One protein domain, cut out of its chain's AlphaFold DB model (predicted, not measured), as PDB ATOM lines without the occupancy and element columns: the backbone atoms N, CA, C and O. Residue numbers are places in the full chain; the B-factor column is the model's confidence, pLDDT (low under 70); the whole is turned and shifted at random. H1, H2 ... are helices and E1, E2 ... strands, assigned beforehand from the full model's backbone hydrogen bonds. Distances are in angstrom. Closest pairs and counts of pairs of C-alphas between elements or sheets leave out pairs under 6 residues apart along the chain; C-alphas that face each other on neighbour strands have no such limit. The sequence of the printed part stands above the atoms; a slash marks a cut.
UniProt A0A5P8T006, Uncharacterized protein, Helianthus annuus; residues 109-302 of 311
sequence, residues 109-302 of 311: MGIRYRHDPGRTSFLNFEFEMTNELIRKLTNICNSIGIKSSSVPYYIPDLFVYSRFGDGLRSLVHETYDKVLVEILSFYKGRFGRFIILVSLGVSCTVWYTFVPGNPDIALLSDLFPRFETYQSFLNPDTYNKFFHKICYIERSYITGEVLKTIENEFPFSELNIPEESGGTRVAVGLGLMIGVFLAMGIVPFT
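AT A GLANCE: This is residues 109 to 302 of the 311 residues of an uncharacterized protein of Helianthus annuus (UniProt A0A5P8T006). A twisted sheet of six strands curls round one long helix, H6, and two more helices, H1 and H5, pack on the side of H6 away from the sheet. A tiny second sheet, E3 with E8, sits beside H1, while the short helix H2 lies far out at one end on a long loop. The printed part has 194 residues with six named helices and eight named strands, along the chain E1 E2 H1 E3 H2 E4 E5 E6 H3 H4 E7 H5 H6 E8. The large sheet has the order E2 - E1 - E4 - E5 - E6 - E7, with its strands antiparallel, and the class is mixed, helices and strands. The whole is compact, with a radius of gyration of the C-alphas of 15.9 A and spans of 49 by 37 by 36 A.

HOW THE PARTS SIT: The printed part begins with a hairpin, E1, residues 109 to 115, and E2, residues 123 to 128, with N 111 and O 125 2.8 A apart. E1 is also the antiparallel neighbour of E4, residues 178 to 187, with N 112 and O 184 2.8 A apart. E4, E5, residues 190 to 199, and E6, residues 203 to 212, form a meander, each strand the antiparallel neighbour of the one before. N 183 and O 194 are 2.9 A apart across E4 and E5, and N 195 and O 207 2.8 A across E5 and E6. E7, residues 244 to 249, is the edge strand beside E6, with N 206 and O 246 2.8 A apart; the other edge strand is E2. From edge to edge the strands' lines turn by 92 degrees. The sheet curls round H6, residues 278 to 295, in two layers, a helix on one face of a sheet. The closest C-alphas of E5 and H6 are those of Val 198 and Ala 283, 5.8 A apart. H5, residues 255 to 264, touches H6 and is about perpendicular to it at 73 degrees, the closest C-alphas being those of Leu 259 and Val 282, 6.2 A apart. H1, residues 131 to 143, touches H6 with residues 137 to 141 alone, at a steep tilt of 52 degrees, opposite ways; the closest C-alphas are those of Cys 141 and Phe 293, 7.3 A apart. H1 and H5 are close but not clearly touching. E3, residues 147 to 149, and E8, residues 299 to 301, are antiparallel neighbours, with N 301 and O 147 2.7 A apart. H3, residues 220 to 223, and H4, residues 231 to 234, only graze the large sheet; H2, residues 166 to 169, is not on it and touches no helix. In H1, H5 and H6 every O i to N i+4 pair is within hydrogen-bond range; H2, H3 and H4 are too short for such a pair.

IN THESE COORDINATES: E1 starts at C-alpha 109, (-36.457, 3.618, 98.767), and is 19.6 A long; E2 is 17.4 A and H1 18.6 A. E4, E5 and E6 are 27.9 A, 28.0 A and 29.5 A long, and E7 17.1 A. H5 is 14.1 A long. H6, at 25.7 A, runs from C-alpha 278 at (-42.645, 7.302, 72.163) to C-alpha 295 at (-40.125, -3.362, 95.410). E8 ends at C-alpha 301, (-53.179, -9.721, 91.528).

THE WHOLE: The two C-alphas farthest apart are those of Gly 167 and Asp 216, 49.7 A. The printed part has no cut. The links E3 to H2 and H5 to H6 are long, with 16 and 13 residues. The mean pLDDT of the printed part is 77.3, and 48 residues are under 70, among them residues 147 to 177 and 215 to 223.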
ATOM      1  N   MET A 109     -36.579   4.564  99.870       84.56
ATOM      2  CA  MET A 109     -36.457   3.618  98.767       84.56
ATOM      3  C   MET A 109     -35.330   4.065  97.841       84.56
ATOM      4  O   MET A 109     -35.352   5.175  97.312       84.56
ATOM      5  N   GLY A 110     -34.369   3.171  97.620       85.44
ATOM      6  CA  GLY A 110     -33.357   3.325  96.582       85.44
ATOM      7  C   GLY A 110     -33.706   2.486  95.364       85.44
ATOM      8  O   GLY A 110     -34.071   1.318  95.499       85.44
ATOM      9  N   ILE A 111     -33.574   3.063  94.174       86.62
ATOM     10  CA  ILE A 111     -33.786   2.401  92.889       86.62
ATOM     11  C   ILE A 111     -32.598   2.678  91.987       86.62
ATOM     12  O   ILE A 111     -32.131   3.804  91.841       86.62
ATOM     13  N   ARG A 112     -32.129   1.628  91.329       87.31
ATOM     14  CA  ARG A 112     -31.196   1.712  90.218       87.31
ATOM     15  C   ARG A 112     -31.832   1.042  89.029       87.31
ATOM     16  O   ARG A 112     -32.326  -0.071  89.169       87.31
ATOM     17  N   TYR A 113     -31.799   1.672  87.866       88.69
ATOM     18  CA  TYR A 113     -32.330   1.049  86.665       88.69
ATOM     19  C   TYR A 113     -31.451   1.270  85.442       88.69
ATOM     20  O   TYR A 113     -30.639   2.196  85.384       88.69
ATOM     21  N   ARG A 114     -31.632   0.395  84.457       86.25
ATOM     22  CA  ARG A 114     -31.122   0.546  83.095       86.25
ATOM     23  C   ARG A 114     -32.105  -0.092  82.119       86.25
ATOM     24  O   ARG A 114     -32.633  -1.170  82.391       86.25
ATOM     25  N   HIS A 115     -32.351   0.566  80.993       80.44
ATOM     26  CA  HIS A 115     -32.954  -0.067  79.823       80.44
ATOM     27  C   HIS A 115     -31.827  -0.651  78.969       80.44
ATOM     28  O   HIS A 115     -30.754  -0.056  78.880       80.44
ATOM     29  N   ASP A 116     -32.052  -1.832  78.397       78.62
ATOM     30  CA  ASP A 116     -31.015  -2.646  77.750       78.62
ATOM     31  C   ASP A 116     -29.880  -3.057  78.722       78.62
ATOM     32  O   ASP A 116     -28.831  -2.406  78.812       78.62
ATOM     33  N   PRO A 117     -30.065  -4.148  79.493       66.81
ATOM     34  CA  PRO A 117     -29.142  -4.561  80.553       66.81
ATOM     35  C   PRO A 117     -27.730  -4.992  80.095       66.81
ATOM     36  O   PRO A 117     -26.919  -5.417  80.920       66.81
ATOM     37  N   GLY A 118     -27.381  -4.817  78.814       62.38
ATOM     38  CA  GLY A 118     -25.997  -4.823  78.329       62.38
ATOM     39  C   GLY A 118     -25.202  -3.539  78.629       62.38
ATOM     40  O   GLY A 118     -23.972  -3.562  78.597       62.38
ATOM     41  N   ARG A 119     -25.863  -2.418  78.958       73.50
ATOM     42  CA  ARG A 119     -25.191  -1.141  79.275       73.50
ATOM     43  C   ARG A 119     -24.555  -1.169  80.666       73.50
ATOM     44  O   ARG A 119     -25.157  -1.648  81.620       73.50
ATOM     45  N   THR A 120     -23.351  -0.621  80.824       71.44
ATOM     46  CA  THR A 120     -22.583  -0.716  82.084       71.44
ATOM     47  C   THR A 120     -23.065   0.222  83.194       71.44
ATOM     48  O   THR A 120     -22.844  -0.067  84.369       71.44
ATOM     49  N   SER A 121     -23.726   1.330  82.854       80.44
ATOM     50  CA  SER A 121     -24.143   2.355  83.816       80.44
ATOM     51  C   SER A 121     -25.603   2.207  84.233       80.44
ATOM     52  O   SER A 121     -26.489   2.155  83.382       80.44
ATOM     53  N   PHE A 122     -25.850   2.229  85.542       84.19
ATOM     54  CA  PHE A 122     -27.186   2.386  86.111       84.19
ATOM     55  C   PHE A 122     -27.504   3.861  86.353       84.19
ATOM     56  O   PHE A 122     -26.640   4.628  86.787       84.19
ATOM     57  N   LEU A 123     -28.765   4.224  86.148       84.06
ATOM     58  CA  LEU A 123     -29.346   5.458  86.661       84.06
ATOM     59  C   LEU A 123     -29.828   5.201  88.086       84.06
ATOM     60  O   LEU A 123     -30.502   4.204  88.330       84.06
ATOM     61  N   ASN A 124     -29.453   6.072  89.019       84.88
ATOM     62  CA  ASN A 124     -29.766   5.926  90.439       84.88
ATOM     63  C   ASN A 124     -30.797   6.974  90.839       84.88
ATOM     64  O   ASN A 124     -30.704   8.124  90.413       84.88
ATOM     65  N   PHE A 125     -31.745   6.572  91.671       84.06
ATOM     66  CA  PHE A 125     -32.791   7.430  92.184       84.06
ATOM     67  C   PHE A 125     -33.160   6.993  93.602       84.06
ATOM     68  O   PHE A 125     -33.336   5.803  93.857       84.06
ATOM     69  N   GLU A 126     -33.262   7.940  94.524       86.06
ATOM     70  CA  GLU A 126     -33.600   7.685  95.925       86.06
ATOM     71  C   GLU A 126     -34.706   8.642  96.352       86.06
ATOM     72  O   GLU A 126     -34.682   9.818  95.995       86.06
ATOM     73  N   PHE A 127     -35.682   8.137  97.103       87.38
ATOM     74  CA  PHE A 127     -36.823   8.933  97.541       87.38
ATOM     75  C   PHE A 127     -37.459   8.403  98.823       87.38
ATOM     76  O   PHE A 127     -37.284   7.245  99.205       87.38
ATOM     77  N   GLU A 128     -38.227   9.267  99.483       88.12
ATOM     78  CA  GLU A 128     -38.949   8.930 100.703       88.12
ATOM     79  C   GLU A 128     -40.344   8.347 100.409       88.12
ATOM     80  O   GLU A 128     -41.195   8.948  99.750       88.12
ATOM     81  N   MET A 129     -40.594   7.170 100.967       86.62
ATOM     82  CA  MET A 129     -41.823   6.390 100.938       86.62
ATOM     83  C   MET A 129     -42.786   6.834 102.036       86.62
ATOM     84  O   MET A 129     -43.054   6.108 102.992       86.62
ATOM     85  N   THR A 130     -43.340   8.034 101.890       90.44
ATOM     86  CA  THR A 130     -44.412   8.503 102.779       90.44
ATOM     87  C   THR A 130     -45.699   7.688 102.582       90.44
ATOM     88  O   THR A 130     -45.971   7.182 101.491       90.44
ATOM     89  N   ASN A 131     -46.555   7.600 103.608       88.75
ATOM     90  CA  ASN A 131     -47.860   6.922 103.501       88.75
ATOM     91  C   ASN A 131     -48.731   7.487 102.366       88.75
ATOM     92  O   ASN A 131     -49.443   6.746 101.688       88.75
ATOM     93  N   GLU A 132     -48.651   8.799 102.140       91.12
ATOM     94  CA  GLU A 132     -49.359   9.460 101.047       91.12
ATOM     95  C   GLU A 132     -48.831   9.014  99.679       91.12
ATOM     96  O   GLU A 132     -49.620   8.733  98.775       91.12
ATOM     97  N   LEU A 133     -47.510   8.871  99.534       90.12
ATOM     98  CA  LEU A 133     -46.916   8.340  98.313       90.12
ATOM     99  C   LEU A 133     -47.317   6.879  98.084       90.12
ATOM    100  O   LEU A 133     -47.737   6.533  96.985       90.12
ATOM    101  N   ILE A 134     -47.275   6.037  99.120       88.56
ATOM    102  CA  ILE A 134     -47.712   4.632  99.036       88.56
ATOM    103  C   ILE A 134     -49.161   4.546  98.535       88.56
ATOM    104  O   ILE A 134     -49.471   3.765  97.631       88.56
ATOM    105  N   ARG A 135     -50.052   5.384  99.079       89.75
ATOM    106  CA  ARG A 135     -51.458   5.465  98.663       89.75
ATOM    107  C   ARG A 135     -51.598   5.891  97.200       89.75
ATOM    108  O   ARG A 135     -52.357   5.269  96.458       89.75
ATOM    109  N   LYS A 136     -50.855   6.914  96.760       91.19
ATOM    110  CA  LYS A 136     -50.838   7.356  95.353       91.19
ATOM    111  C   LYS A 136     -50.351   6.255  94.413       91.19
ATOM    112  O   LYS A 136     -51.025   5.965  93.429       91.19
ATOM    113  N   LEU A 137     -49.247   5.592  94.748       89.94
ATOM    114  CA  LEU A 137     -48.685   4.495  93.953       89.94
ATOM    115  C   LEU A 137     -49.647   3.308  93.861       89.94
ATOM    116  O   LEU A 137     -49.808   2.731  92.790       89.94
ATOM    117  N   THR A 138     -50.367   3.007  94.941       87.94
ATOM    118  CA  THR A 138     -51.431   1.991  94.942       87.94
ATOM    119  C   THR A 138     -52.569   2.363  93.981       87.94
ATOM    120  O   THR A 138     -53.056   1.516  93.234       87.94
ATOM    121  N   ASN A 139     -52.974   3.637  93.933       89.69
ATOM    122  CA  ASN A 139     -53.998   4.102  92.993       89.69
ATOM    123  C   ASN A 139     -53.531   4.017  91.534       89.69
ATOM    124  O   ASN A 139     -54.298   3.580  90.680       89.69
ATOM    125  N   ILE A 140     -52.278   4.391  91.261       90.50
ATOM    126  CA  ILE A 140     -51.673   4.297  89.924       90.50
ATOM    127  C   ILE A 140     -51.580   2.830  89.479       90.50
ATOM    128  O   ILE A 140     -51.931   2.493  88.349       90.50
ATOM    129  N   CYS A 141     -51.163   1.939  90.381       87.75
ATOM    130  CA  CYS A 141     -51.146   0.496  90.156       87.75
ATOM    131  C   CYS A 141     -52.532   0.002  89.699       87.75
ATOM    132  O   CYS A 141     -52.658  -0.640  88.654       87.75
ATOM    133  N   ASN A 142     -53.590   0.404  90.409       85.12
ATOM    134  CA  ASN A 142     -54.961   0.057  90.039       85.12
ATOM    135  C   ASN A 142     -55.393   0.664  88.690       85.12
ATOM    136  O   ASN A 142     -56.091  -0.010  87.932       85.12
ATOM    137  N   SER A 143     -54.978   1.895  88.353       84.75
ATOM    138  CA  SER A 143     -55.354   2.534  87.081       84.75
ATOM    139  C   SER A 143     -54.751   1.852  85.857       84.75
ATOM    140  O   SER A 143     -55.384   1.835  84.809       84.75
ATOM    141  N   ILE A 144     -53.576   1.228  85.989       82.31
ATOM    142  CA  ILE A 144     -52.982   0.416  84.912       82.31
ATOM    143  C   ILE A 144     -53.493  -1.039  84.910       82.31
ATOM    144  O   ILE A 144     -52.924  -1.922  84.265       82.31
ATOM    145  N   GLY A 145     -54.572  -1.319  85.648       76.25
ATOM    146  CA  GLY A 145     -55.210  -2.634  85.699       76.25
ATOM    147  C   GLY A 145     -54.445  -3.675  86.518       76.25
ATOM    148  O   GLY A 145     -54.703  -4.872  86.373       76.25
ATOM    149  N   ILE A 146     -53.514  -3.246  87.375       76.25
ATOM    150  CA  ILE A 146     -52.801  -4.112  88.314       76.25
ATOM    151  C   ILE A 146     -53.472  -3.993  89.679       76.25
ATOM    152  O   ILE A 146     -53.431  -2.937  90.306       76.25
ATOM    153  N   LYS A 147     -54.068  -5.076  90.182       69.12
ATOM    154  CA  LYS A 147     -54.649  -5.042  91.527       69.12
ATOM    155  C   LYS A 147     -53.566  -5.227  92.571       69.12
ATOM    156  O   LYS A 147     -52.784  -6.163  92.476       69.12
ATOM    157  N   SER A 148     -53.545  -4.372  93.582       65.88
ATOM    158  CA  SER A 148     -52.670  -4.537  94.741       65.88
ATOM    159  C   SER A 148     -53.270  -5.527  95.744       65.88
ATOM    160  O   SER A 148     -54.425  -5.363  96.140       65.88
ATOM    161  N   SER A 149     -52.487  -6.499  96.216       61.50
ATOM    162  CA  SER A 149     -52.814  -7.267  97.428       61.50
ATOM    163  C   SER A 149     -52.121  -6.670  98.655       61.50
ATOM    164  O   SER A 149     -50.984  -6.213  98.564       61.50
ATOM    165  N   SER A 150     -52.791  -6.700  99.810       52.94
ATOM    166  CA  SER A 150     -52.214  -6.343 101.114       52.94
ATOM    167  C   SER A 150     -51.480  -7.506 101.792       52.94
ATOM    168  O   SER A 150     -50.926  -7.323 102.874       52.94
ATOM    169  N   VAL A 151     -51.478  -8.704 101.192       48.62
ATOM    170  CA  VAL A 151     -50.880  -9.908 101.786       48.62
ATOM    171  C   VAL A 151     -49.415 -10.039 101.344       48.62
ATOM    172  O   VAL A 151     -49.161 -10.273 100.161       48.62
ATOM    173  N   PRO A 152     -48.438  -9.930 102.263       39.38
ATOM    174  CA  PRO A 152     -47.026  -9.846 101.921       39.38
ATOM    175  C   PRO A 152     -46.375 -11.233 101.923       39.38
ATOM    176  O   PRO A 152     -45.459 -11.464 102.701       39.38
ATOM    177  N   TYR A 153     -46.837 -12.192 101.116       41.34
ATOM    178  CA  TYR A 153     -46.178 -13.504 101.076       41.34
ATOM    179  C   TYR A 153     -46.120 -14.147  99.695       41.34
ATOM    180  O   TYR A 153     -47.051 -14.073  98.901       41.34
ATOM    181  N   TYR A 154     -44.957 -14.774  99.488       41.12
ATOM    182  CA  TYR A 154     -44.595 -15.800  98.515       41.12
ATOM    183  C   TYR A 154     -45.801 -16.393  97.779       41.12
ATOM    184  O   TYR A 154     -46.548 -17.184  98.350       41.12
ATOM    185  N   ILE A 155     -45.977 -16.004  96.516       40.84
ATOM    186  CA  ILE A 155     -46.943 -16.633  95.616       40.84
ATOM    187  C   ILE A 155     -46.141 -17.639  94.788       40.84
ATOM    188  O   ILE A 155     -45.382 -17.201  93.921       40.84
ATOM    189  N   PRO A 156     -46.246 -18.955  95.066       35.75
ATOM    190  CA  PRO A 156     -45.444 -19.962  94.376       35.75
ATOM    191  C   PRO A 156     -45.719 -19.984  92.872       35.75
ATOM    192  O   PRO A 156     -44.810 -20.263  92.107       35.75
ATOM    193  N   ASP A 157     -46.926 -19.599  92.443       36.34
ATOM    194  CA  ASP A 157     -47.323 -19.631  91.041       36.34
ATOM    195  C   ASP A 157     -48.315 -18.508  90.718       36.34
ATOM    196  O   ASP A 157     -49.520 -18.613  90.950       36.34
ATOM    197  N   LEU A 158     -47.817 -17.417  90.135       32.81
ATOM    198  CA  LEU A 158     -48.640 -16.405  89.465       32.81
ATOM    199  C   LEU A 158     -48.754 -16.768  87.978       32.81
ATOM    200  O   LEU A 158     -48.334 -16.030  87.090       32.81
ATOM    201  N   PHE A 159     -49.335 -17.934  87.699       33.06
ATOM    202  CA  PHE A 159     -49.845 -18.242  86.370       33.06
ATOM    203  C   PHE A 159     -51.324 -18.557  86.449       33.06
ATOM    204  O   PHE A 159     -51.743 -19.551  87.031       33.06
ATOM    205  N   VAL A 160     -52.105 -17.794  85.693       34.91
ATOM    206  CA  VAL A 160     -53.153 -18.450  84.930       34.91
ATOM    207  C   VAL A 160     -52.990 -18.033  83.482       34.91
ATOM    208  O   VAL A 160     -53.368 -16.933  83.076       34.91
ATOM    209  N   TYR A 161     -52.434 -18.949  82.693       34.81
ATOM    210  CA  TYR A 161     -52.562 -18.906  81.249       34.81
ATOM    211  C   TYR A 161     -54.043 -18.740  80.911       34.81
ATOM    212  O   TYR A 161     -54.909 -19.528  81.295       34.81
ATOM    213  N   SER A 162     -54.372 -17.658  80.221       32.69
ATOM    214  CA  SER A 162     -55.610 -17.612  79.472       32.69
ATOM    215  C   SER A 162     -55.379 -18.461  78.227       32.69
ATOM    216  O   SER A 162     -54.690 -18.007  77.320       32.69
ATOM    217  N   ARG A 163     -55.946 -19.675  78.158       35.22
ATOM    218  CA  ARG A 163     -55.976 -20.481  76.916       35.22
ATOM    219  C   ARG A 163     -56.589 -19.715  75.725       35.22
ATOM    220  O   ARG A 163     -56.408 -20.117  74.587       35.22
ATOM    221  N   PHE A 164     -57.257 -18.586  75.975       37.16
ATOM    222  CA  PHE A 164     -57.785 -17.678  74.955       37.16
ATOM    223  C   PHE A 164     -56.770 -16.635  74.437       37.16
ATOM    224  O   PHE A 164     -57.073 -15.937  73.475       37.16
ATOM    225  N   GLY A 165     -55.583 -16.504  75.043       38.06
ATOM    226  CA  GLY A 165     -54.536 -15.559  74.614       38.06
ATOM    227  C   GLY A 165     -53.565 -16.102  73.556       38.06
ATOM    228  O   GLY A 165     -52.844 -15.323  72.936       38.06
ATOM    229  N   ASP A 166     -53.556 -17.416  73.326       39.34
ATOM    230  CA  ASP A 166     -52.641 -18.083  72.383       39.34
ATOM    231  C   ASP A 166     -52.974 -17.766  70.912       39.34
ATOM    232  O   ASP A 166     -52.092 -17.617  70.064       39.34
ATOM    233  N   GLY A 167     -54.265 -17.572  70.615       36.97
ATOM    234  CA  GLY A 167     -54.742 -17.256  69.265       36.97
ATOM    235  C   GLY A 167     -54.372 -15.849  68.784       36.97
ATOM    236  O   GLY A 167     -54.188 -15.650  67.591       36.97
ATOM    237  N   LEU A 168     -54.218 -14.880  69.697       45.69
ATOM    238  CA  LEU A 168     -53.744 -13.530  69.357       45.69
ATOM    239  C   LEU A 168     -52.214 -13.457  69.354       45.69
ATOM    240  O   LEU A 168     -51.647 -12.815  68.481       45.69
ATOM    241  N   ARG A 169     -51.525 -14.161  70.261       43.81
ATOM    242  CA  ARG A 169     -50.050 -14.184  70.320       43.81
ATOM    243  C   ARG A 169     -49.389 -14.780  69.077       43.81
ATOM    244  O   ARG A 169     -48.331 -14.308  68.689       43.81
ATOM    245  N   SER A 170     -50.019 -15.762  68.436       41.78
ATOM    246  CA  SER A 170     -49.556 -16.333  67.159       41.78
ATOM    247  C   SER A 170     -49.787 -15.417  65.944       41.78
ATOM    248  O   SER A 170     -49.170 -15.625  64.903       41.78
ATOM    249  N   LEU A 171     -50.633 -14.387  66.081       45.12
ATOM    250  CA  LEU A 171     -50.867 -13.339  65.074       45.12
ATOM    251  C   LEU A 171     -49.987 -12.093  65.291       45.12
ATOM    252  O   LEU A 171     -49.872 -11.245  64.408       45.12
ATOM    253  N   VAL A 172     -49.380 -11.969  66.471       46.91
ATOM    254  CA  VAL A 172     -48.549 -10.841  66.902       46.91
ATOM    255  C   VAL A 172     -47.111 -11.118  66.435       46.91
ATOM    256  O   VAL A 172     -46.371 -11.882  67.046       46.91
ATOM    257  N   HIS A 173     -46.759 -10.531  65.288       40.66
ATOM    258  CA  HIS A 173     -45.463 -10.612  64.594       40.66
ATOM    259  C   HIS A 173     -44.230 -10.348  65.493       40.66
ATOM    260  O   HIS A 173     -44.316  -9.662  66.504       40.66
ATOM    261  N   GLU A 174     -43.036 -10.772  65.063       47.00
ATOM    262  CA  GLU A 174     -41.722 -10.471  65.684       47.00
ATOM    263  C   GLU A 174     -41.346  -8.966  65.753       47.00
ATOM    264  O   GLU A 174     -40.269  -8.623  66.230       47.00
ATOM    265  N   THR A 175     -42.213  -8.056  65.300       47.38
ATOM    266  CA  THR A 175     -41.937  -6.620  65.103       47.38
ATOM    267  C   THR A 175     -42.394  -5.704  66.242       47.38
ATOM    268  O   THR A 175     -42.396  -4.490  66.062       47.38
ATOM    269  N   TYR A 176     -42.829  -6.231  67.390       57.06
ATOM    270  CA  TYR A 176     -43.174  -5.369  68.527       57.06
ATOM    271  C   TYR A 176     -41.922  -4.913  69.262       57.06
ATOM    272  O   TYR A 176     -41.016  -5.712  69.513       57.06
ATOM    273  N   ASP A 177     -41.925  -3.643  69.669       69.38
ATOM    274  CA  ASP A 177     -40.903  -3.073  70.537       69.38
ATOM    275  C   ASP A 177     -40.922  -3.802  71.885       69.38
ATOM    276  O   ASP A 177     -41.727  -3.530  72.782       69.38
ATOM    277  N   LYS A 178     -40.033  -4.789  72.000       84.88
ATOM    278  CA  LYS A 178     -39.715  -5.454  73.254       84.88
ATOM    279  C   LYS A 178     -38.632  -4.653  73.943       84.88
ATOM    280  O   LYS A 178     -37.534  -4.494  73.414       84.88
ATOM    281  N   VAL A 179     -38.926  -4.191  75.146       89.12
ATOM    282  CA  VAL A 179     -37.967  -3.459  75.965       89.12
ATOM    283  C   VAL A 179     -37.655  -4.280  77.197       89.12
ATOM    284  O   VAL A 179     -38.551  -4.668  77.944       89.12
ATOM    285  N   LEU A 180     -36.368  -4.535  77.407       91.56
ATOM    286  CA  LEU A 180     -35.876  -5.177  78.613       91.56
ATOM    287  C   LEU A 180     -35.348  -4.104  79.570       91.56
ATOM    288  O   LEU A 180     -34.452  -3.332  79.221       91.56
ATOM    289  N   VAL A 181     -35.905  -4.060  80.774       91.75
ATOM    290  CA  VAL A 181     -35.513  -3.148  81.851       91.75
ATOM    291  C   VAL A 181     -34.974  -3.975  83.006       91.75
ATOM    292  O   VAL A 181     -35.584  -4.961  83.413       91.75
ATOM    293  N   GLU A 182     -33.833  -3.577  83.553       92.50
ATOM    294  CA  GLU A 182     -33.340  -4.123  84.812       92.50
ATOM    295  C   GLU A 182     -33.442  -3.077  85.906       92.50
ATOM    296  O   GLU A 182     -33.029  -1.931  85.719       92.50
ATOM    297  N   ILE A 183     -33.963  -3.502  87.052       91.31
ATOM    298  CA  ILE A 183     -34.151  -2.666  88.227       91.31
ATOM    299  C   ILE A 183     -33.533  -3.366  89.431       91.31
ATOM    300  O   ILE A 183     -33.764  -4.551  89.670       91.31
ATOM    301  N   LEU A 184     -32.752  -2.620  90.200       89.31
ATOM    302  CA  LEU A 184     -32.259  -2.998  91.515       89.31
ATOM    303  C   LEU A 184     -32.901  -2.050  92.517       89.31
ATOM    304  O   LEU A 184     -32.803  -0.836  92.350       89.31
ATOM    305  N   SER A 185     -33.557  -2.575  93.541       90.44
ATOM    306  CA  SER A 185     -34.140  -1.758  94.599       90.44
ATOM    307  C   SER A 185     -33.530  -2.085  95.950       90.44
ATOM    308  O   SER A 185     -33.029  -3.188  96.171       90.44
ATOM    309  N   PHE A 186     -33.605  -1.129  96.866       85.81
ATOM    310  CA  PHE A 186     -33.452  -1.363  98.290       85.81
ATOM    311  C   PHE A 186     -34.614  -0.703  99.027       85.81
ATOM    312  O   PHE A 186     -34.836   0.500  98.883       85.81
ATOM    313  N   TYR A 187     -35.362  -1.492  99.793       85.94
ATOM    314  CA  TYR A 187     -36.460  -0.998 100.617       85.94
ATOM    315  C   TYR A 187     -36.728  -1.954 101.778       85.94
ATOM    316  O   TYR A 187     -36.691  -3.173 101.599       85.94
ATOM    317  N   LYS A 188     -36.989  -1.405 102.972       84.00
ATOM    318  CA  LYS A 188     -37.296  -2.168 104.198       84.00
ATOM    319  C   LYS A 188     -36.344  -3.351 104.447       84.00
ATOM    320  O   LYS A 188     -36.776  -4.487 104.633       84.00
ATOM    321  N   GLY A 189     -35.034  -3.092 104.401       77.19
ATOM    322  CA  GLY A 189     -34.008  -4.100 104.715       77.19
ATOM    323  C   GLY A 189     -33.823  -5.188 103.652       77.19
ATOM    324  O   GLY A 189     -33.223  -6.228 103.928       77.19
ATOM    325  N   ARG A 190     -34.360  -5.002 102.441       84.00
ATOM    326  CA  ARG A 190     -34.276  -5.988 101.359       84.00
ATOM    327  C   ARG A 190     -33.790  -5.358 100.069       84.00
ATOM    328  O   ARG A 190     -34.285  -4.312  99.655       84.00
ATOM    329  N   PHE A 191     -32.872  -6.051  99.406       86.00
ATOM    330  CA  PHE A 191     -32.510  -5.789  98.026       86.00
ATOM    331  C   PHE A 191     -33.436  -6.565  97.094       86.00
ATOM    332  O   PHE A 191     -33.569  -7.782  97.226       86.00
ATOM    333  N   GLY A 192     -34.058  -5.872  96.147       89.31
ATOM    334  CA  GLY A 192     -34.812  -6.473  95.053       89.31
ATOM    335  C   GLY A 192     -34.017  -6.409  93.756       89.31
ATOM    336  O   GLY A 192     -33.356  -5.409  93.481       89.31
ATOM    337  N   ARG A 193     -34.098  -7.454  92.934       91.56
ATOM    338  CA  ARG A 193     -33.645  -7.415  91.539       91.56
ATOM    339  C   ARG A 193     -34.768  -7.862  90.632       91.56
ATOM    340  O   ARG A 193     -35.318  -8.939  90.835       91.56
ATOM    341  N   PHE A 194     -35.057  -7.052  89.624       92.69
ATOM    342  CA  PHE A 194     -36.145  -7.252  88.679       92.69
ATOM    343  C   PHE A 194     -35.588  -7.178  87.264       92.69
ATOM    344  O   PHE A 194     -34.965  -6.186  86.890       92.69
ATOM    345  N   ILE A 195     -35.821  -8.224  86.481       93.94
ATOM    346  CA  ILE A 195     -35.625  -8.230  85.035       93.94
ATOM    347  C   ILE A 195     -37.015  -8.177  84.421       93.94
ATOM    348  O   ILE A 195     -37.841  -9.041  84.704       93.94
ATOM    349  N   ILE A 196     -37.303  -7.147  83.635       94.06
ATOM    350  CA  ILE A 196     -38.657  -6.834  83.184       94.06
ATOM    351  C   ILE A 196     -38.662  -6.730  81.665       94.06
ATOM    352  O   ILE A 196     -38.103  -5.792  81.105       94.06
ATOM    353  N   LEU A 197     -39.296  -7.694  81.004       93.62
ATOM    354  CA  LEU A 197     -39.542  -7.679  79.568       93.62
ATOM    355  C   LEU A 197     -40.924  -7.083  79.308       93.62
ATOM    356  O   LEU A 197     -41.940  -7.731  79.559       93.62
ATOM    357  N   VAL A 198     -40.961  -5.877  78.758       90.88
ATOM    358  CA  VAL A 198     -42.190  -5.213  78.325       90.88
ATOM    359  C   VAL A 198     -42.372  -5.429  76.829       90.88
ATOM    360  O   VAL A 198     -41.525  -5.038  76.035       90.88
ATOM    361  N   SER A 199     -43.477  -6.064  76.447       88.56
ATOM    362  CA  SER A 199     -43.963  -6.153  75.068       88.56
ATOM    363  C   SER A 199     -45.164  -5.219  74.943       88.56
ATOM    364  O   SER A 199     -46.278  -5.599  75.313       88.56
ATOM    365  N   LEU A 200     -44.915  -3.986  74.494       81.44
ATOM    366  CA  LEU A 200     -45.898  -2.901  74.519       81.44
ATOM    367  C   LEU A 200     -47.195  -3.283  73.788       81.44
ATOM    368  O   LEU A 200     -47.150  -3.761  72.654       81.44
ATOM    369  N   GLY A 201     -48.346  -3.059  74.430       77.12
ATOM    370  CA  GLY A 201     -49.658  -3.385  73.863       77.12
ATOM    371  C   GLY A 201     -50.029  -4.865  73.969       77.12
ATOM    372  O   GLY A 201     -51.047  -5.279  73.414       77.12
ATOM    373  N   VAL A 202     -49.205  -5.681  74.638       79.62
ATOM    374  CA  VAL A 202     -49.385  -7.137  74.721       79.62
ATOM    375  C   VAL A 202     -49.240  -7.631  76.157       79.62
ATOM    376  O   VAL A 202     -50.196  -8.133  76.754       79.62
ATOM    377  N   SER A 203     -48.035  -7.560  76.724       84.19
ATOM    378  CA  SER A 203     -47.743  -8.158  78.030       84.19
ATOM    379  C   SER A 203     -46.434  -7.666  78.633       84.19
ATOM    380  O   SER A 203     -45.526  -7.246  77.924       84.19
ATOM    381  N   CYS A 204     -46.299  -7.834  79.945       87.94
ATOM    382  CA  CYS A 204     -45.070  -7.625  80.689       87.94
ATOM    383  C   CYS A 204     -44.697  -8.901  81.458       87.94
ATOM    384  O   CYS A 204     -45.515  -9.441  82.205       87.94
ATOM    385  N   THR A 205     -43.472  -9.392  81.288       91.19
ATOM    386  CA  THR A 205     -42.927 -10.524  82.049       91.19
ATOM    387  C   THR A 205     -41.858 -10.019  83.001       91.19
ATOM    388  O   THR A 205     -40.913  -9.355  82.586       91.19
ATOM    389  N   VAL A 206     -41.995 -10.355  84.279       91.69
ATOM    390  CA  VAL A 206     -41.069  -9.952  85.333       91.69
ATOM    391  C   VAL A 206     -40.436 -11.186  85.945       91.69
ATOM    392  O   VAL A 206     -41.140 -12.043  86.479       91.69
ATOM    393  N   TRP A 207     -39.111 -11.240  85.936       92.69
ATOM    394  CA  TRP A 207     -38.334 -12.143  86.773       92.69
ATOM    395  C   TRP A 207     -37.810 -11.351  87.959       92.69
ATOM    396  O   TRP A 207     -37.102 -10.364  87.769       92.69
ATOM    397  N   TYR A 208     -38.135 -11.763  89.181       90.44
ATOM    398  CA  TYR A 208     -37.724 -11.041  90.383       90.44
ATOM    399  C   TYR A 208     -37.159 -11.948  91.472       90.44
ATOM    400  O   TYR A 208     -37.489 -13.128  91.573       90.44
ATOM    401  N   THR A 209     -36.299 -11.380  92.306       88.50
ATOM    402  CA  THR A 209     -35.769 -12.040  93.497       88.50
ATOM    403  C   THR A 209     -35.473 -11.002  94.573       88.50
ATOM    404  O   THR A 209     -35.203  -9.838  94.264       88.50
ATOM    405  N   PHE A 210     -35.558 -11.419  95.834       86.44
ATOM    406  CA  PHE A 210     -35.313 -10.568  96.992       86.44
ATOM    407  C   PHE A 210     -34.278 -11.214  97.901       86.44
ATOM    408  O   PHE A 210     -34.359 -12.407  98.187       86.44
ATOM    409  N   VAL A 211     -33.345 -10.410  98.403       82.31
ATOM    410  CA  VAL A 211     -32.321 -10.848  99.354       82.31
ATOM    411  C   VAL A 211     -32.297  -9.865 100.527       82.31
ATOM    412  O   VAL A 211     -32.297  -8.654 100.296       82.31
ATOM    413  N   PRO A 212     -32.302 -10.334 101.787       80.81
ATOM    414  CA  PRO A 212     -32.078  -9.462 102.938       80.81
ATOM    415  C   PRO A 212     -30.735  -8.734 102.822       80.81
ATOM    416  O   PRO A 212     -29.755  -9.309 102.348       80.81
ATOM    417  N   GLY A 213     -30.659  -7.485 103.272       73.00
ATOM    418  CA  GLY A 213     -29.378  -6.793 103.314       73.00
ATOM    419  C   GLY A 213     -29.425  -5.398 103.921       73.00
ATOM    420  O   GLY A 213     -30.469  -4.911 104.344       73.00
ATOM    421  N   ASN A 214     -28.254  -4.763 103.955       74.56
ATOM    422  CA  ASN A 214     -28.050  -3.417 104.477       74.56
ATOM    423  C   ASN A 214     -27.298  -2.566 103.437       74.56
ATOM    424  O   ASN A 214     -26.282  -3.030 102.897       74.56
ATOM    425  N   PRO A 215     -27.784  -1.348 103.145       66.25
ATOM    426  CA  PRO A 215     -27.256  -0.494 102.089       66.25
ATOM    427  C   PRO A 215     -25.839   0.004 102.392       66.25
ATOM    428  O   PRO A 215     -25.085   0.261 101.458       66.25
ATOM    429  N   ASP A 216     -25.449   0.074 103.667       66.12
ATOM    430  CA  ASP A 216     -24.122   0.522 104.094       66.12
ATOM    431  C   ASP A 216     -23.040  -0.563 103.932       66.12
ATOM    432  O   ASP A 216     -21.850  -0.257 103.999       66.12
ATOM    433  N   ILE A 217     -23.429  -1.832 103.746       58.41
ATOM    434  CA  ILE A 217     -22.511  -2.983 103.854       58.41
ATOM    435  C   ILE A 217     -22.422  -3.787 102.550       58.41
ATOM    436  O   ILE A 217     -21.377  -4.366 102.254       58.41
ATOM    437  N   ALA A 218     -23.492  -3.854 101.757       57.53
ATOM    438  CA  ALA A 218     -23.552  -4.814 100.662       57.53
ATOM    439  C   ALA A 218     -22.992  -4.279  99.331       57.53
ATOM    440  O   ALA A 218     -23.513  -3.329  98.741       57.53
ATOM    441  N   LEU A 219     -21.985  -4.971  98.788       59.62
ATOM    442  CA  LEU A 219     -21.603  -4.837  97.384       59.62
ATOM    443  C   LEU A 219     -22.638  -5.579  96.524       59.62
ATOM    444  O   LEU A 219     -22.713  -6.806  96.531       59.62
ATOM    445  N   LEU A 220     -23.436  -4.829  95.756       61.09
ATOM    446  CA  LEU A 220     -24.500  -5.353  94.877       61.09
ATOM    447  C   LEU A 220     -24.048  -6.489  93.948       61.09
ATOM    448  O   LEU A 220     -24.861  -7.321  93.551       61.09
ATOM    449  N   SER A 221     -22.761  -6.526  93.607       59.69
ATOM    450  CA  SER A 221     -22.172  -7.541  92.740       59.69
ATOM    451  C   SER A 221     -22.149  -8.950  93.321       59.69
ATOM    452  O   SER A 221     -21.983  -9.895  92.547       59.69
ATOM    453  N   ASP A 222     -22.295  -9.065  94.640       63.34
ATOM    454  CA  ASP A 222     -22.178 -10.323  95.380       63.34
ATOM    455  C   ASP A 222     -23.554 -10.812  95.856       63.34
ATOM    456  O   ASP A 222     -23.718 -11.975  96.218       63.34
ATOM    457  N   LEU A 223     -24.563  -9.933  95.812       66.44
ATOM    458  CA  LEU A 223     -25.932 -10.233  96.233       66.44
ATOM    459  C   LEU A 223     -26.722 -11.033  95.196       66.44
ATOM    460  O   LEU A 223     -27.604 -11.806  95.561       66.44
ATOM    461  N   PHE A 224     -26.434 -10.842  93.906       76.25
ATOM    462  CA  PHE A 224     -27.177 -11.483  92.825       76.25
ATOM    463  C   PHE A 224     -26.239 -12.150  91.812       76.25
ATOM    464  O   PHE A 224     -25.203 -11.573  91.476       76.25
ATOM    465  N   PRO A 225     -26.612 -13.314  91.243       73.75
ATOM    466  CA  PRO A 225     -25.827 -13.954  90.191       73.75
ATOM    467  C   PRO A 225     -25.616 -13.008  89.006       73.75
ATOM    468  O   PRO A 225     -26.577 -12.454  88.467       73.75
ATOM    469  N   ARG A 226     -24.369 -12.810  88.577       73.00
ATOM    470  CA  ARG A 226     -24.092 -12.025  87.368       73.00
ATOM    471  C   ARG A 226     -24.556 -12.807  86.140       73.00
ATOM    472  O   ARG A 226     -24.327 -14.011  86.051       73.00
ATOM    473  N   PHE A 227     -25.199 -12.121  85.203       77.38
ATOM    474  CA  PHE A 227     -25.542 -12.695  83.908       77.38
ATOM    475  C   PHE A 227     -24.483 -12.289  82.894       77.38
ATOM    476  O   PHE A 227     -24.189 -11.104  82.757       77.38
ATOM    477  N   GLU A 228     -23.926 -13.266  82.183       73.06
ATOM    478  CA  GLU A 228     -23.051 -12.996  81.037       73.06
ATOM    479  C   GLU A 228     -23.845 -12.388  79.876       73.06
ATOM    480  O   GLU A 228     -23.344 -11.545  79.138       73.06
ATOM    481  N   THR A 229     -25.110 -12.794  79.735       82.94
ATOM    482  CA  THR A 229     -26.023 -12.319  78.699       82.94
ATOM    483  C   THR A 229     -27.464 -12.306  79.198       82.94
ATOM    484  O   THR A 229     -27.882 -13.174  79.965       82.94
ATOM    485  N   TYR A 230     -28.231 -11.322  78.729       87.75
ATOM    486  CA  TYR A 230     -29.660 -11.182  79.008       87.75
ATOM    487  C   TYR A 230     -30.546 -11.713  77.873       87.75
ATOM    488  O   TYR A 230     -31.767 -11.618  77.956       87.75
ATOM    489  N   GLN A 231     -29.956 -12.302  76.827       87.62
ATOM    490  CA  GLN A 231     -30.675 -12.765  75.634       87.62
ATOM    491  C   GLN A 231     -31.791 -13.769  75.951       87.62
ATOM    492  O   GLN A 231     -32.865 -13.711  75.358       87.62
ATOM    493  N   SER A 232     -31.587 -14.651  76.932       87.88
ATOM    494  CA  SER A 232     -32.624 -15.596  77.355       87.88
ATOM    495  C   SER A 232     -33.874 -14.886  77.890       87.88
ATOM    496  O   SER A 232     -34.981 -15.357  77.660       87.88
ATOM    497  N   PHE A 233     -33.740 -13.720  78.521       89.00
ATOM    498  CA  PHE A 233     -34.872 -12.952  79.047       89.00
ATOM    499  C   PHE A 233     -35.689 -12.226  77.969       89.00
ATOM    500  O   PHE A 233     -36.738 -11.672  78.284       89.00
ATOM    501  N   LEU A 234     -35.267 -12.259  76.698       89.06
ATOM    502  CA  LEU A 234     -36.108 -11.832  75.571       89.06
ATOM    503  C   LEU A 234     -37.182 -12.871  75.217       89.06
ATOM    504  O   LEU A 234     -38.164 -12.547  74.539       89.06
ATOM    505  N   ASN A 235     -37.006 -14.112  75.683       87.94
ATOM    506  CA  ASN A 235     -38.035 -15.133  75.648       87.94
ATOM    507  C   ASN A 235     -38.844 -15.077  76.960       87.94
ATOM    508  O   ASN A 235     -38.302 -15.411  78.020       87.94
ATOM    509  N   PRO A 236     -40.137 -14.699  76.917       86.56
ATOM    510  CA  PRO A 236     -40.974 -14.644  78.107       86.56
ATOM    511  C   PRO A 236     -41.134 -16.007  78.774       86.56
ATOM    512  O   PRO A 236     -41.473 -16.027  79.947       86.56
ATOM    513  N   ASP A 237     -40.875 -17.133  78.104       85.19
ATOM    514  CA  ASP A 237     -40.997 -18.484  78.667       85.19
ATOM    515  C   ASP A 237     -39.762 -18.949  79.440       85.19
ATOM    516  O   ASP A 237     -39.824 -19.953  80.148       85.19
ATOM    517  N   THR A 238     -38.672 -18.181  79.406       87.44
ATOM    518  CA  THR A 238     -37.427 -18.523  80.095       87.44
ATOM    519  C   THR A 238     -37.645 -18.796  81.579       87.44
ATOM    520  O   THR A 238     -38.170 -17.966  82.331       87.44
ATOM    521  N   TYR A 239     -37.209 -19.981  81.999       87.56
ATOM    522  CA  TYR A 239     -37.121 -20.374  83.396       87.56
ATOM    523  C   TYR A 239     -35.749 -19.997  83.956       87.56
ATOM    524  O   TYR A 239     -34.718 -20.220  83.320       87.56
ATOM    525  N   ASN A 240     -35.729 -19.448  85.170       87.12
ATOM    526  CA  ASN A 240     -34.499 -19.152  85.884       87.12
ATOM    527  C   ASN A 240     -34.646 -19.573  87.344       87.12
ATOM    528  O   ASN A 240     -35.471 -19.029  88.067       87.12
ATOM    529  N   LYS A 241     -33.808 -20.510  87.788       85.44
ATOM    530  CA  LYS A 241     -33.878 -21.077  89.141       85.44
ATOM    531  C   LYS A 241     -33.626 -20.079  90.282       85.44
ATOM    532  O   LYS A 241     -33.885 -20.411  91.429       85.44
ATOM    533  N   PHE A 242     -33.080 -18.897  89.993       85.31
ATOM    534  CA  PHE A 242     -32.782 -17.871  90.999       85.31
ATOM    535  C   PHE A 242     -33.860 -16.786  91.099       85.31
ATOM    536  O   PHE A 242     -33.758 -15.905  91.954       85.31
ATOM    537  N   PHE A 243     -34.854 -16.814  90.208       87.56
ATOM    538  CA  PHE A 243     -35.875 -15.783  90.099       87.56
ATOM    539  C   PHE A 243     -37.268 -16.400  90.111       87.56
ATOM    540  O   PHE A 243     -37.552 -17.380  89.425       87.56
ATOM    541  N   HIS A 244     -38.166 -15.748  90.834       86.75
ATOM    542  CA  HIS A 244     -39.596 -15.922  90.650       86.75
ATOM    543  C   HIS A 244     -40.033 -15.224  89.370       86.75
ATOM    544  O   HIS A 244     -39.381 -14.286  88.912       86.75
ATOM    545  N   LYS A 245     -41.144 -15.671  88.788       86.06
ATOM    546  CA  LYS A 245     -41.642 -15.160  87.513       86.06
ATOM    547  C   LYS A 245     -43.113 -14.783  87.628       86.06
ATOM    548  O   LYS A 245     -43.919 -15.588  88.081       86.06
ATOM    549  N   ILE A 246     -43.457 -13.582  87.173       84.81
ATOM    550  CA  ILE A 246     -44.836 -13.092  87.049       84.81
ATOM    551  C   ILE A 246     -45.055 -12.609  85.618       84.81
ATOM    552  O   ILE A 246     -44.174 -11.996  85.019       84.81
ATOM    553  N   CYS A 247     -46.239 -12.877  85.068       83.88
ATOM    554  CA  CYS A 247     -46.655 -12.360  83.768       83.88
ATOM    555  C   CYS A 247     -47.926 -11.520  83.913       83.88
ATOM    556  O   CYS A 247     -48.945 -11.987  84.419       83.88
ATOM    557  N   TYR A 248     -47.868 -10.292  83.417       79.12
ATOM    558  CA  TYR A 248     -48.981  -9.366  83.274       79.12
ATOM    559  C   TYR A 248     -49.382  -9.292  81.797       79.12
ATOM    560  O   TYR A 248     -48.521  -9.227  80.923       79.12
ATOM    561  N   ILE A 249     -50.681  -9.318  81.506       79.31
ATOM    562  CA  ILE A 249     -51.219  -9.152  80.149       79.31
ATOM    563  C   ILE A 249     -52.031  -7.864  80.147       79.31
ATOM    564  O   ILE A 249     -52.930  -7.710  80.979       79.31
ATOM    565  N   GLU A 250     -51.724  -6.969  79.213       75.62
ATOM    566  CA  GLU A 250     -52.457  -5.719  79.040       75.62
ATOM    567  C   GLU A 250     -53.893  -6.040  78.605       75.62
ATOM    568  O   GLU A 250     -54.124  -6.686  77.585       75.62
ATOM    569  N   ARG A 251     -54.880  -5.646  79.420       71.31
ATOM    570  CA  ARG A 251     -56.310  -5.847  79.107       71.31
ATOM    571  C   ARG A 251     -56.952  -4.631  78.448       71.31
ATOM    572  O   ARG A 251     -58.036  -4.739  77.883       71.31
ATOM    573  N   SER A 252     -56.303  -3.485  78.566       76.44
ATOM    574  CA  SER A 252     -56.735  -2.195  78.054       76.44
ATOM    575  C   SER A 252     -55.519  -1.445  77.536       76.44
ATOM    576  O   SER A 252     -54.388  -1.738  77.917       76.44
ATOM    577  N   TYR A 253     -55.760  -0.460  76.681       79.06
ATOM    578  CA  TYR A 253     -54.719   0.446  76.229       79.06
ATOM    579  C   TYR A 253     -54.295   1.351  77.394       79.06
ATOM    580  O   TYR A 253     -55.061   2.228  77.774       79.06
ATOM    581  N   ILE A 254     -53.115   1.103  77.974       83.75
ATOM    582  CA  ILE A 254     -52.597   1.811  79.165       83.75
ATOM    583  C   ILE A 254     -51.576   2.909  78.834       83.75
ATOM    584  O   ILE A 254     -50.994   3.525  79.726       83.75
ATOM    585  N   THR A 255     -51.300   3.141  77.549       86.50
ATOM    586  CA  THR A 255     -50.266   4.083  77.103       86.50
ATOM    587  C   THR A 255     -50.511   5.500  77.617       86.50
ATOM    588  O   THR A 255     -49.562   6.168  78.023       86.50
ATOM    589  N   GLY A 256     -51.767   5.960  77.616       87.00
ATOM    590  CA  GLY A 256     -52.117   7.306  78.074       87.00
ATOM    591  C   GLY A 256     -51.877   7.486  79.572       87.00
ATOM    592  O   GLY A 256     -51.298   8.483  79.995       87.00
ATOM    593  N   GLU A 257     -52.270   6.496  80.367       90.31
ATOM    594  CA  GLU A 257     -52.070   6.449  81.812       90.31
ATOM    595  C   GLU A 257     -50.584   6.426  82.155       90.31
ATOM    596  O   GLU A 257     -50.139   7.223  82.976       90.31
ATOM    597  N   VAL A 258     -49.807   5.572  81.484       91.06
ATOM    598  CA  VAL A 258     -48.360   5.458  81.701       91.06
ATOM    599  C   VAL A 258     -47.649   6.769  81.365       91.06
ATOM    600  O   VAL A 258     -46.881   7.261  82.188       91.06
ATOM    601  N   LEU A 259     -47.927   7.383  80.208       91.31
ATOM    602  CA  LEU A 259     -47.335   8.679  79.845       91.31
ATOM    603  C   LEU A 259     -47.705   9.766  80.846       91.31
ATOM    604  O   LEU A 259     -46.825  10.459  81.350       91.31
ATOM    605  N   LYS A 260     -48.990   9.864  81.197       93.44
ATOM    606  CA  LYS A 260     -49.462  10.831  82.186       93.44
ATOM    607  C   LYS A 260     -48.737  10.658  83.520       93.44
ATOM    608  O   LYS A 260     -48.350  11.656  84.121       93.44
ATOM    609  N   THR A 261     -48.553   9.425  83.983       93.56
ATOM    610  CA  THR A 261     -47.826   9.137  85.222       93.56
ATOM    611  C   THR A 261     -46.355   9.533  85.115       93.56
ATOM    612  O   THR A 261     -45.861  10.227  85.997       93.56
ATOM    613  N   ILE A 262     -45.666   9.162  84.033       93.69
ATOM    614  CA  ILE A 262     -44.262   9.543  83.808       93.69
ATOM    615  C   ILE A 262     -44.105  11.062  83.732       93.69
ATOM    616  O   ILE A 262     -43.080  11.580  84.131       93.69
ATOM    617  N   GLU A 263     -45.073  11.799  83.201       92.94
ATOM    618  CA  GLU A 263     -44.942  13.251  83.049       92.94
ATOM    619  C   GLU A 263     -45.285  14.019  84.328       92.94
ATOM    620  O   GLU A 263     -44.720  15.084  84.568       92.94
ATOM    621  N   ASN A 264     -46.204  13.500  85.148       94.62
ATOM    622  CA  ASN A 264     -46.857  14.309  86.181       94.62
ATOM    623  C   ASN A 264     -46.752  13.743  87.600       94.62
ATOM    624  O   ASN A 264     -46.998  14.478  88.555       94.62
ATOM    625  N   GLU A 265     -46.415  12.464  87.774       94.56
ATOM    626  CA  GLU A 265     -46.523  11.794  89.070       94.56
ATOM    627  C   GLU A 265     -45.152  11.396  89.622       94.56
ATOM    628  O   GLU A 265     -44.416  10.601  89.036       94.56
ATOM    629  N   PHE A 266     -44.840  11.897  90.815       93.25
ATOM    630  CA  PHE A 266     -43.681  11.457  91.588       93.25
ATOM    631  C   PHE A 266     -43.853   9.990  92.043       93.25
ATOM    632  O   PHE A 266     -44.953   9.618  92.466       93.25
ATOM    633  N   PRO A 267     -42.803   9.144  92.010       91.62
ATOM    634  CA  PRO A 267     -41.412   9.451  91.662       91.62
ATOM    635  C   PRO A 267     -41.100   9.387  90.160       91.62
ATOM    636  O   PRO A 267     -39.990   9.708  89.750       91.62
ATOM    637  N   PHE A 268     -42.041   8.943  89.327       93.00
ATOM    638  CA  PHE A 268     -41.786   8.626  87.921       93.00
ATOM    639  C   PHE A 268     -41.401   9.844  87.084       93.00
ATOM    640  O   PHE A 268     -40.569   9.711  86.191       93.00
ATOM    641  N   SER A 269     -41.940  11.016  87.413       93.19
ATOM    642  CA  SER A 269     -41.613  12.281  86.749       93.19
ATOM    643  C   SER A 269     -40.198  12.791  86.973       93.19
ATOM    644  O   SER A 269     -39.729  13.630  86.206       93.19
ATOM    645  N   GLU A 270     -39.481  12.261  87.964       91.50
ATOM    646  CA  GLU A 270     -38.074  12.594  88.196       91.50
ATOM    647  C   GLU A 270     -37.112  11.559  87.593       91.50
ATOM    648  O   GLU A 270     -35.901  11.791  87.520       91.50
ATOM    649  N   LEU A 271     -37.627  10.417  87.126       86.69
ATOM    650  CA  LEU A 271     -36.812   9.402  86.472       86.69
ATOM    651  C   LEU A 271     -36.461   9.862  85.059       86.69
ATOM    652  O   LEU A 271     -37.321  10.099  84.215       86.69
ATOM    653  N   ASN A 272     -35.160   9.941  84.790       83.50
ATOM    654  CA  ASN A 272     -34.641  10.436  83.520       83.50
ATOM    655  C   ASN A 272     -34.723   9.354  82.425       83.50
ATOM    656  O   ASN A 272     -33.723   8.721  82.089       83.50
ATOM    657  N   ILE A 273     -35.938   9.081  81.941       82.75
ATOM    658  CA  ILE A 273     -36.201   8.064  80.918       82.75
ATOM    659  C   ILE A 273     -35.761   8.616  79.552       82.75
ATOM    660  O   ILE A 273     -36.282   9.645  79.125       82.75
ATOM    661  N   PRO A 274     -34.831   7.952  78.846       72.81
ATOM    662  CA  PRO A 274     -34.319   8.455  77.577       72.81
ATOM    663  C   PRO A 274     -35.405   8.585  76.499       72.81
ATOM    664  O   PRO A 274     -36.237   7.695  76.310       72.81
ATOM    665  N   GLU A 275     -35.356   9.686  75.746       67.81
ATOM    666  CA  GLU A 275     -36.299  10.032  74.673       67.81
ATOM    667  C   GLU A 275     -35.957   9.334  73.340       67.81
ATOM    668  O   GLU A 275     -35.823   9.972  72.300       67.81
ATOM    669  N   GLU A 276     -35.766   8.012  73.357       66.50
ATOM    670  CA  GLU A 276     -35.350   7.253  72.162       66.50
ATOM    671  C   GLU A 276     -36.525   7.031  71.172       66.50
ATOM    672  O   GLU A 276     -36.335   7.105  69.960       66.50
ATOM    673  N   SER A 277     -37.757   6.828  71.665       72.31
ATOM    674  CA  SER A 277     -39.017   6.864  70.893       72.31
ATOM    675  C   SER A 277     -40.231   6.911  71.840       72.31
ATOM    676  O   SER A 277     -40.111   6.565  73.018       72.31
ATOM    677  N   GLY A 278     -41.418   7.295  71.349       73.81
ATOM    678  CA  GLY A 278     -42.645   7.302  72.163       73.81
ATOM    679  C   GLY A 278     -43.002   5.918  72.725       73.81
ATOM    680  O   GLY A 278     -43.286   5.795  73.914       73.81
ATOM    681  N   GLY A 279     -42.907   4.865  71.905       82.19
ATOM    682  CA  GLY A 279     -43.174   3.485  72.330       82.19
ATOM    683  C   GLY A 279     -42.158   2.976  73.354       82.19
ATOM    684  O   GLY A 279     -42.537   2.439  74.397       82.19
ATOM    685  N   THR A 280     -40.866   3.227  73.121       85.44
ATOM    686  CA  THR A 280     -39.796   2.862  74.060       85.44
ATOM    687  C   THR A 280     -39.968   3.568  75.402       85.44
ATOM    688  O   THR A 280     -39.871   2.918  76.440       85.44
ATOM    689  N   ARG A 281     -40.289   4.869  75.410       87.81
ATOM    690  CA  ARG A 281     -40.516   5.639  76.646       87.81
ATOM    691  C   ARG A 281     -41.654   5.051  77.478       87.81
ATOM    692  O   ARG A 281     -41.505   4.894  78.688       87.81
ATOM    693  N   VAL A 282     -42.761   4.682  76.831       89.25
ATOM    694  CA  VAL A 282     -43.909   4.040  77.490       89.25
ATOM    695  C   VAL A 282     -43.506   2.690  78.072       89.25
ATOM    696  O   VAL A 282     -43.786   2.416  79.234       89.25
ATOM    697  N   ALA A 283     -42.813   1.860  77.293       89.56
ATOM    698  CA  ALA A 283     -42.406   0.531  77.730       89.56
ATOM    699  C   ALA A 283     -41.409   0.582  78.901       89.56
ATOM    700  O   ALA A 283     -41.589  -0.127  79.892       89.56
ATOM    701  N   VAL A 284     -40.397   1.458  78.838       91.12
ATOM    702  CA  VAL A 284     -39.454   1.673  79.950       91.12
ATOM    703  C   VAL A 284     -40.197   2.152  81.194       91.12
ATOM    704  O   VAL A 284     -39.996   1.601  82.275       91.12
ATOM    705  N   GLY A 285     -41.083   3.140  81.051       92.00
ATOM    706  CA  GLY A 285     -41.840   3.675  82.176       92.00
ATOM    707  C   GLY A 285     -42.776   2.653  82.814       92.00
ATOM    708  O   GLY A 285     -42.788   2.533  84.035       92.00
ATOM    709  N   LEU A 286     -43.472   1.835  82.020       92.00
ATOM    710  CA  LEU A 286     -44.273   0.726  82.543       92.00
ATOM    711  C   LEU A 286     -43.408  -0.276  83.322       92.00
ATOM    712  O   LEU A 286     -43.790  -0.707  84.411       92.00
ATOM    713  N   GLY A 287     -42.227  -0.618  82.798       92.12
ATOM    714  CA  GLY A 287     -41.271  -1.474  83.501       92.12
ATOM    715  C   GLY A 287     -40.839  -0.883  84.846       92.12
ATOM    716  O   GLY A 287     -40.850  -1.582  85.858       92.12
ATOM    717  N   LEU A 288     -40.540   0.419  84.883       93.00
ATOM    718  CA  LEU A 288     -40.192   1.143  86.110       93.00
ATOM    719  C   LEU A 288     -41.329   1.145  87.127       93.00
ATOM    720  O   LEU A 288     -41.094   0.841  88.295       93.00
ATOM    721  N   MET A 289     -42.555   1.427  86.687       93.19
ATOM    722  CA  MET A 289     -43.751   1.387  87.531       93.19
ATOM    723  C   MET A 289     -43.918   0.015  88.181       93.19
ATOM    724  O   MET A 289     -44.018  -0.078  89.403       93.19
ATOM    725  N   ILE A 290     -43.846  -1.059  87.393       91.19
ATOM    726  CA  ILE A 290     -43.971  -2.430  87.899       91.19
ATOM    727  C   ILE A 290     -42.840  -2.776  88.877       91.19
ATOM    728  O   ILE A 290     -43.103  -3.363  89.927       91.19
ATOM    729  N   GLY A 291     -41.596  -2.394  88.573       91.38
ATOM    730  CA  GLY A 291     -40.463  -2.617  89.470       91.38
ATOM    731  C   GLY A 291     -40.607  -1.896  90.808       91.38
ATOM    732  O   GLY A 291     -40.369  -2.504  91.850       91.38
ATOM    733  N   VAL A 292     -41.053  -0.635  90.794       91.31
ATOM    734  CA  VAL A 292     -41.361   0.140  92.009       91.31
ATOM    735  C   VAL A 292     -42.448  -0.558  92.820       91.31
ATOM    736  O   VAL A 292     -42.259  -0.800  94.010       91.31
ATOM    737  N   PHE A 293     -43.562  -0.940  92.190       89.94
ATOM    738  CA  PHE A 293     -44.670  -1.599  92.887       89.94
ATOM    739  C   PHE A 293     -44.217  -2.900  93.552       89.94
ATOM    740  O   PHE A 293     -44.430  -3.086  94.750       89.94
ATOM    741  N   LEU A 294     -43.496  -3.754  92.824       87.62
ATOM    742  CA  LEU A 294     -42.973  -4.997  93.385       87.62
ATOM    743  C   LEU A 294     -41.957  -4.743  94.504       87.62
ATOM    744  O   LEU A 294     -42.005  -5.428  95.523       87.62
ATOM    745  N   ALA A 295     -41.077  -3.747  94.366       87.00
ATOM    746  CA  ALA A 295     -40.125  -3.362  95.410       87.00
ATOM    747  C   ALA A 295     -40.814  -2.913  96.706       87.00
ATOM    748  O   ALA A 295     -40.314  -3.189  97.794       87.00
ATOM    749  N   MET A 296     -41.980  -2.272  96.604       84.38
ATOM    750  CA  MET A 296     -42.809  -1.901  97.756       84.38
ATOM    751  C   MET A 296     -43.544  -3.088  98.391       84.38
ATOM    752  O   MET A 296     -44.194  -2.921  99.422       84.38
ATOM    753  N   GLY A 297     -43.494  -4.269  97.774       78.06
ATOM    754  CA  GLY A 297     -44.336  -5.404  98.139       78.06
ATOM    755  C   GLY A 297     -45.777  -5.283  97.635       78.06
ATOM    756  O   GLY A 297     -46.625  -6.063  98.059       78.06
ATOM    757  N   ILE A 298     -46.069  -4.344  96.726       77.06
ATOM    758  CA  ILE A 298     -47.344  -4.308  96.006       77.06
ATOM    759  C   ILE A 298     -47.278  -5.392  94.937       77.06
ATOM    760  O   ILE A 298     -46.659  -5.229  93.884       77.06
ATOM    761  N   VAL A 299     -47.911  -6.526  95.221       68.94
ATOM    762  CA  VAL A 299     -47.948  -7.642  94.278       68.94
ATOM    763  C   VAL A 299     -49.156  -7.492  93.348       68.94
ATOM    764  O   VAL A 299     -50.278  -7.369  93.851       68.94
ATOM    765  N   PRO A 300     -48.948  -7.540  92.017       62.47
ATOM    766  CA  PRO A 300     -50.011  -7.680  91.035       62.47
ATOM    767  C   PRO A 300     -50.881  -8.900  91.328       62.47
ATOM    768  O   PRO A 300     -50.415 -10.035  91.261       62.47
ATOM    769  N   PHE A 301     -52.164  -8.685  91.585       62.84
ATOM    770  CA  PHE A 301     -53.179  -9.721  91.528       62.84
ATOM    771  C   PHE A 301     -54.008  -9.546  90.255       62.84
ATOM    772  O   PHE A 301     -54.302  -8.432  89.818       62.84
ATOM    773  N   THR A 302     -54.407 -10.659  89.649       52.09
ATOM    774  CA  THR A 302     -55.425 -10.658  88.593       52.09
ATOM    775  C   THR A 302     -56.663 -11.334  89.158       52.09
ATOM    776  O   THR A 302     -56.512 -12.317  89.869       52.09
TER     777      THR A 302